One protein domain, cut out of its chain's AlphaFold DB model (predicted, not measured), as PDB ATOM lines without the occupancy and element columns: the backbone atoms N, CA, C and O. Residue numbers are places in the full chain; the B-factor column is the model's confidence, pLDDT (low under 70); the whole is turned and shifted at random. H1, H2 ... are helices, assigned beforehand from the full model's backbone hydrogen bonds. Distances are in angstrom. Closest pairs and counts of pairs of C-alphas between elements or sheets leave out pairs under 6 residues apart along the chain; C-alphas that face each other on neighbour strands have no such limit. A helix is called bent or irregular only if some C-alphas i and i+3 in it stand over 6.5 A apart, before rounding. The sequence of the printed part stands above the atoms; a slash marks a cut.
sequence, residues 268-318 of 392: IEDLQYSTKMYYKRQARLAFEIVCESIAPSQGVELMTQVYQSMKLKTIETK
ATOM      1  N   ILE A 268     -35.208 -50.074  61.200       72.44
ATOM      2  CA  ILE A 268     -35.211 -50.750  59.888       72.44
ATOM      3  C   ILE A 268     -34.198 -51.913  59.814       72.44
ATOM      4  O   ILE A 268     -34.381 -52.850  59.028       72.44
ATOM      5  N   GLU A 269     -33.122 -51.864  60.595       77.31
ATOM      6  CA  GLU A 269     -32.105 -52.918  60.685       77.31
ATOM      7  C   GLU A 269     -32.586 -54.142  61.471       77.31
ATOM      8  O   GLU A 269     -32.299 -55.267  61.060       77.31
ATOM      9  N   ASP A 270     -33.404 -53.922  62.499       73.31
ATOM     10  CA  ASP A 270     -33.923 -54.954  63.404       73.31
ATOM     11  C   ASP A 270     -35.245 -55.576  62.923       73.31
ATOM     12  O   ASP A 270     -35.758 -56.531  63.511       73.31
ATOM     13  N   LEU A 271     -35.830 -55.043  61.845       64.50
ATOM     14  CA  LEU A 271     -37.040 -55.599  61.246       64.50
ATOM     15  C   LEU A 271     -36.780 -56.978  60.624       64.50
ATOM     16  O   LEU A 271     -35.781 -57.210  59.939       64.50
ATOM     17  N   GLN A 272     -37.778 -57.861  60.734       60.34
ATOM     18  CA  GLN A 272     -37.846 -59.064  59.906       60.34
ATOM     19  C   GLN A 272     -37.789 -58.674  58.417       60.34
ATOM     20  O   GLN A 272     -38.242 -57.603  58.009       60.34
ATOM     21  N   TYR A 273     -37.210 -59.527  57.576       60.56
ATOM     22  CA  TYR A 273     -36.955 -59.169  56.177       60.56
ATOM     23  C   TYR A 273     -38.163 -59.197  55.259       60.56
ATOM     24  O   TYR A 273     -38.302 -58.278  54.468       60.56
ATOM     25  N   SER A 274     -39.067 -60.180  55.325       53.78
ATOM     26  CA  SER A 274     -40.468 -59.864  54.983       53.78
ATOM     27  C   SER A 274     -40.876 -58.788  55.980       53.78
ATOM     28  O   SER A 274     -40.476 -58.951  57.099       53.78
ATOM     29  N   THR A 275     -41.633 -57.736  55.722       66.56
ATOM     30  CA  THR A 275     -41.634 -56.498  56.556       66.56
ATOM     31  C   THR A 275     -40.586 -55.507  56.057       66.56
ATOM     32  O   THR A 275     -40.990 -54.543  55.416       66.56
ATOM     33  N   LYS A 276     -39.272 -55.740  56.169       76.62
ATOM     34  CA  LYS A 276     -38.263 -54.840  55.559       76.62
ATOM     35  C   LYS A 276     -38.422 -54.726  54.039       76.62
ATOM     36  O   LYS A 276     -38.435 -53.630  53.494       76.62
ATOM     37  N   MET A 277     -38.622 -55.845  53.348       70.50
ATOM     38  CA  MET A 277     -38.892 -55.925  51.908       70.50
ATOM     39  C   MET A 277     -40.261 -55.372  51.542       70.50
ATOM     40  O   MET A 277     -40.420 -54.802  50.465       70.50
ATOM     41  N   TYR A 278     -41.239 -55.510  52.439       80.38
ATOM     42  CA  TYR A 278     -42.531 -54.852  52.269       80.38
ATOM     43  C   TYR A 278     -42.346 -53.330  52.272       80.38
ATOM     44  O   TYR A 278     -42.750 -52.680  51.312       80.38
ATOM     45  N   TYR A 279     -41.647 -52.779  53.269       85.06
ATOM     46  CA  TYR A 279     -41.361 -51.347  53.345       85.06
ATOM     47  C   TYR A 279     -40.454 -50.863  52.210       85.06
ATOM     48  O   TYR A 279     -40.758 -49.837  51.617       85.06
ATOM     49  N   LYS A 280     -39.416 -51.618  51.815       82.81
ATOM     50  CA  LYS A 280     -38.561 -51.291  50.653       82.81
ATOM     51  C   LYS A 280     -39.392 -51.184  49.373       82.81
ATOM     52  O   LYS A 280     -39.226 -50.236  48.611       82.81
ATOM     53  N   ARG A 281     -40.314 -52.125  49.144       77.69
ATOM     54  CA  ARG A 281     -41.215 -52.095  47.983       77.69
ATOM     55  C   ARG A 281     -42.172 -50.909  48.044       77.69
ATOM     56  O   ARG A 281     -42.316 -50.214  47.047       77.69
ATOM     57  N   GLN A 282     -42.806 -50.689  49.194       84.44
ATOM     58  CA  GLN A 282     -43.761 -49.599  49.373       84.44
ATOM     59  C   GLN A 282     -43.104 -48.228  49.228       84.44
ATOM     60  O   GLN A 282     -43.675 -47.349  48.591       84.44
ATOM     61  N   ALA A 283     -41.882 -48.072  49.742       88.50
ATOM     62  CA  ALA A 283     -41.070 -46.881  49.549       88.50
ATOM     63  C   ALA A 283     -40.702 -46.690  48.074       88.50
ATOM     64  O   ALA A 283     -40.876 -45.598  47.551       88.50
ATOM     65  N   ARG A 284     -40.260 -47.747  47.374       84.50
ATOM     66  CA  ARG A 284     -39.932 -47.669  45.939       84.50
ATOM     67  C   ARG A 284     -41.124 -47.210  45.100       84.50
ATOM     68  O   ARG A 284     -40.974 -46.283  44.320       84.50
ATOM     69  N   LEU A 285     -42.292 -47.827  45.291       83.75
ATOM     70  CA  LEU A 285     -43.516 -47.435  44.584       83.75
ATOM     71  C   LEU A 285     -43.910 -45.992  44.909       83.75
ATOM     72  O   LEU A 285     -44.299 -45.244  44.019       83.75
ATOM     73  N   ALA A 286     -43.780 -45.587  46.175       89.19
ATOM     74  CA  ALA A 286     -44.070 -44.218  46.570       89.19
ATOM     75  C   ALA A 286     -43.126 -43.214  45.896       89.19
ATOM     76  O   ALA A 286     -43.592 -42.210  45.369       89.19
ATOM     77  N   PHE A 287     -41.821 -43.502  45.846       89.50
ATOM     78  CA  PHE A 287     -40.854 -42.662  45.140       89.50
ATOM     79  C   PHE A 287     -41.141 -42.573  43.648       89.50
ATOM     80  O   PHE A 287     -41.044 -41.487  43.094       89.50
ATOM     81  N   GLU A 288     -41.516 -43.682  43.017       86.38
ATOM     82  CA  GLU A 288     -41.879 -43.712  41.602       86.38
ATOM     83  C   GLU A 288     -43.074 -42.791  41.319       86.38
ATOM     84  O   GLU A 288     -42.967 -41.910  40.473       86.38
ATOM     85  N   ILE A 289     -44.151 -42.894  42.104       88.69
ATOM     86  CA  ILE A 289     -45.339 -42.028  41.977       88.69
ATOM     87  C   ILE A 289     -44.997 -40.557  42.238       88.69
ATOM     88  O   ILE A 289     -45.462 -39.674  41.518       88.69
ATOM     89  N   VAL A 290     -44.185 -40.275  43.258       93.06
ATOM     90  CA  VAL A 290     -43.761 -38.904  43.574       93.06
ATOM     91  C   VAL A 290     -42.907 -38.330  42.444       93.06
ATOM     92  O   VAL A 290     -43.139 -37.202  42.022       93.06
ATOM     93  N   CYS A 291     -41.948 -39.094  41.921       90.81
ATOM     94  CA  CYS A 291     -41.104 -38.645  40.817       90.81
ATOM     95  C   CYS A 291     -41.918 -38.450  39.535       90.81
ATOM     96  O   CYS A 291     -41.689 -37.475  38.832       90.81
ATOM     97  N   GLU A 292     -42.895 -39.316  39.267       89.56
ATOM     98  CA  GLU A 292     -43.820 -39.178  38.138       89.56
ATOM     99  C   GLU A 292     -44.725 -37.942  38.285       89.56
ATOM    100  O   GLU A 292     -45.023 -37.265  37.307       89.56
ATOM    101  N   SER A 293     -45.093 -37.586  39.520       91.31
ATOM    102  CA  SER A 293     -45.840 -36.355  39.819       91.31
ATOM    103  C   SER A 293     -44.991 -35.088  39.640       91.31
ATOM    104  O   SER A 293     -45.530 -34.028  39.330       91.31
ATOM    105  N   ILE A 294     -43.671 -35.177  39.846       94.12
ATOM    106  CA  ILE A 294     -42.726 -34.063  39.656       94.12
ATOM    107  C   ILE A 294     -42.358 -33.902  38.176       94.12
ATOM    108  O   ILE A 294     -42.330 -32.783  37.664       94.12
ATOM    109  N   ALA A 295     -42.054 -35.010  37.503       91.88
ATOM    110  CA  ALA A 295     -41.603 -35.063  36.119       91.88
ATOM    111  C   ALA A 295     -42.416 -36.121  35.348       91.88
ATOM    112  O   ALA A 295     -41.970 -37.266  35.214       91.88
ATOM    113  N   PRO A 296     -43.607 -35.755  34.840       91.50
ATOM    114  CA  PRO A 296     -44.469 -36.681  34.113       91.50
ATOM    115  C   PRO A 296     -43.752 -37.310  32.915       91.50
ATOM    116  O   PRO A 296     -43.063 -36.627  32.159       91.50
ATOM    117  N   SER A 297     -43.932 -38.616  32.725       85.12
ATOM    118  CA  SER A 297     -43.250 -39.472  31.740       85.12
ATOM    119  C   SER A 297     -41.729 -39.599  31.907       85.12
ATOM    120  O   SER A 297     -41.079 -40.250  31.090       85.12
ATOM    121  N   GLN A 298     -41.150 -38.999  32.949       89.94
ATOM    122  CA  GLN A 298     -39.713 -39.007  33.242       89.94
ATOM    123  C   GLN A 298     -39.421 -39.405  34.698       89.94
ATOM    124  O   GLN A 298     -38.276 -39.314  35.148       89.94
ATOM    125  N   GLY A 299     -40.419 -39.888  35.449       84.38
ATOM    126  CA  GLY A 299     -40.280 -40.175  36.874       84.38
ATOM    127  C   GLY A 299     -39.211 -41.225  37.182       84.38
ATOM    128  O   GLY A 299     -38.443 -41.074  38.132       84.38
ATOM    129  N   VAL A 300     -39.090 -42.259  36.345       81.44
ATOM    130  CA  VAL A 300     -38.074 -43.320  36.501       81.44
ATOM    131  C   VAL A 300     -36.653 -42.784  36.298       81.44
ATOM    132  O   VAL A 300     -35.729 -43.153  37.034       81.44
ATOM    133  N   GLU A 301     -36.468 -41.896  35.320       86.56
ATOM    134  CA  GLU A 301     -35.178 -41.263  35.053       86.56
ATOM    135  C   GLU A 301     -34.793 -40.332  36.207       86.56
ATOM    136  O   GLU A 301     -33.690 -40.445  36.745       86.56
ATOM    137  N   LEU A 302     -35.733 -39.499  36.666       90.25
ATOM    138  CA  LEU A 302     -35.545 -38.621  37.820       90.25
ATOM    139  C   LEU A 302     -35.186 -39.418  39.083       90.25
ATOM    140  O   LEU A 302     -34.208 -39.096  39.760       90.25
ATOM    141  N   MET A 303     -35.913 -40.500  39.374       88.62
ATOM    142  CA  MET A 303     -35.624 -41.391  40.502       88.62
ATOM    143  C   MET A 303     -34.200 -41.964  40.422       88.62
ATOM    144  O   MET A 303     -33.490 -42.023  41.430       88.62
ATOM    145  N   THR A 304     -33.758 -42.350  39.224       86.06
ATOM    146  CA  THR A 304     -32.411 -42.887  38.991       86.06
ATOM    147  C   THR A 304     -31.336 -41.826  39.223       86.06
ATOM    148  O   THR A 304     -30.362 -42.088  39.931       86.06
ATOM    149  N   GLN A 305     -31.524 -40.617  38.688       86.12
ATOM    150  CA  GLN A 305     -30.598 -39.499  38.886       86.12
ATOM    151  C   GLN A 305     -30.496 -39.107  40.370       86.12
ATOM    152  O   GLN A 305     -29.393 -38.919  40.890       86.12
ATOM    153  N   VAL A 306     -31.624 -39.068  41.088       88.94
ATOM    154  CA  VAL A 306     -31.653 -38.813  42.537       88.94
ATOM    155  C   VAL A 306     -30.866 -39.889  43.284       88.94
ATOM    156  O   VAL A 306     -29.981 -39.551  44.074       88.94
ATOM    157  N   TYR A 307     -31.109 -41.172  42.997       84.56
ATOM    158  CA  TYR A 307     -30.385 -42.275  43.632       84.56
ATOM    159  C   TYR A 307     -28.870 -42.195  43.391       84.56
ATOM    160  O   TYR A 307     -28.078 -42.340  44.323       84.56
ATOM    161  N   GLN A 308     -28.455 -41.910  42.156       80.81
ATOM    162  CA  GLN A 308     -27.044 -41.742  41.806       80.81
ATOM    163  C   GLN A 308     -26.412 -40.551  42.533       80.81
ATOM    164  O   GLN A 308     -25.323 -40.687  43.091       80.81
ATOM    165  N   SER A 309     -27.110 -39.415  42.606       81.44
ATOM    166  CA  SER A 309     -26.624 -38.225  43.313       81.44
ATOM    167  C   SER A 309     -26.421 -38.475  44.813       81.44
ATOM    168  O   SER A 309     -25.466 -37.975  45.406       81.44
ATOM    169  N   MET A 310     -27.285 -39.289  45.428       77.25
ATOM    170  CA  MET A 310     -27.157 -39.685  46.829       77.25
ATOM    171  C   MET A 310     -26.022 -40.694  47.023       77.25
ATOM    172  O   MET A 310     -25.238 -40.552  47.956       77.25
ATOM    173  N   LYS A 311     -25.880 -41.672  46.119       70.81
ATOM    174  CA  LYS A 311     -24.802 -42.671  46.167       70.81
ATOM    175  C   LYS A 311     -23.415 -42.032  46.061       70.81
ATOM    176  O   LYS A 311     -22.512 -42.432  46.792       70.81
ATOM    177  N   LEU A 312     -23.246 -41.036  45.189       57.00
ATOM    178  CA  LEU A 312     -21.978 -40.317  45.025       57.00
ATOM    179  C   LEU A 312     -21.606 -39.527  46.285       57.00
ATOM    180  O   LEU A 312     -20.477 -39.641  46.751       57.00
ATOM    181  N   LYS A 313     -22.569 -38.849  46.921       55.81
ATOM    182  CA  LYS A 313     -22.344 -38.149  48.199       55.81
ATOM    183  C   LYS A 313     -21.908 -39.090  49.328       55.81
ATOM    184  O   LYS A 313     -21.097 -38.703  50.165       55.81
ATOM    185  N   THR A 314     -22.399 -40.329  49.341       49.88
ATOM    186  CA  THR A 314     -21.978 -41.340  50.324       49.88
ATOM    187  C   THR A 314     -20.561 -41.863  50.052       49.88
ATOM    188  O   THR A 314     -19.841 -42.167  50.994       49.88
ATOM    189  N   ILE A 315     -20.122 -41.930  48.789       52.28
ATOM    190  CA  ILE A 315     -18.768 -42.384  48.407       52.28
ATOM    191  C   ILE A 315     -17.725 -41.257  48.546       52.28
ATOM    192  O   ILE A 315     -16.563 -41.521  48.842       52.28
ATOM    193  N   GLU A 316     -18.126 -39.993  48.408       48.56
ATOM    194  CA  GLU A 316     -17.236 -38.825  48.504       48.56
ATOM    195  C   GLU A 316     -16.802 -38.456  49.939       48.56
ATOM    196  O   GLU A 316     -16.024 -37.521  50.128       48.56
ATOM    197  N   THR A 317     -17.208 -39.201  50.973       48.53
ATOM    198  CA  THR A 317     -16.901 -38.867  52.381       48.53
ATOM    199  C   THR A 317     -15.573 -39.419  52.923       48.53
ATOM    200  O   THR A 317     -15.476 -39.720  54.108       48.53
ATOM    201  N   LYS A 318     -14.518 -39.469  52.093       54.38
ATOM    202  CA  LYS A 318     -13.094 -39.407  52.511       54.38
ATOM    203  C   LYS A 318     -12.197 -39.190  51.282       54.38
ATOM    204  O   LYS A 318     -11.659 -40.135  50.705       54.38
TER     205      LYS A 318
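Overview. This is residues 268 to 318 of the 392 residues of an uncharacterized protein of Mytilus coruscus (UniProt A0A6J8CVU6). Two long helices meet near their ends as a V: H1 makes one arm, H2 folds back from its far end as the other, and the space between the arms is open. Residues 307 to 318, of which 307 to 315 belong to H2, stick out free from the rest. The printed part has 51 residues with two named helices, H1 then H2 along the chain, and no named strand; its class is all helix. The whole is loose, with a radius of gyration of the C-alphas of 13.5 A, and flat, spanning 35 by 33 by 10 A.

Along the chain. H1, the longest helix, holds residues 273 to 294 and measures 30.6 A from C-alpha 273 at (-36.955, -59.169, 56.177) to C-alpha 294 at (-42.726, -34.063, 39.656). H2 holds residues 299 to 315 and measures 24.5 A, ending with C-alpha 315 at (-18.768, -42.384, 48.407). Neither helix is bent.

Arrangement. H1 touches H2 with residues 287 to 293 alone, and H2 touches H1 with residues 299 to 303 alone. Their closest C-alphas are those of Glu 292 and Gly 299, 3.9 A apart. The helices run opposite ways at a steep tilt of 62 degrees, and their centres are 15.0 A apart. In H2 every O i to N i+4 pair is within hydrogen-bond range; in H1, 17 of 18 are.

Size, cuts and confidence. The two C-alphas farthest apart are those of Ser 297 and Lys 318, at 36.6 A. The printed part has no cut, and the link from H1 to H2, four residues, is tight. Without the residues that stand free, the body has 39 residues and spans 35 by 15 by 10 A. The mean pLDDT of the printed part is 77.8, and residues 271 to 275 and 312 to 318 are under 70.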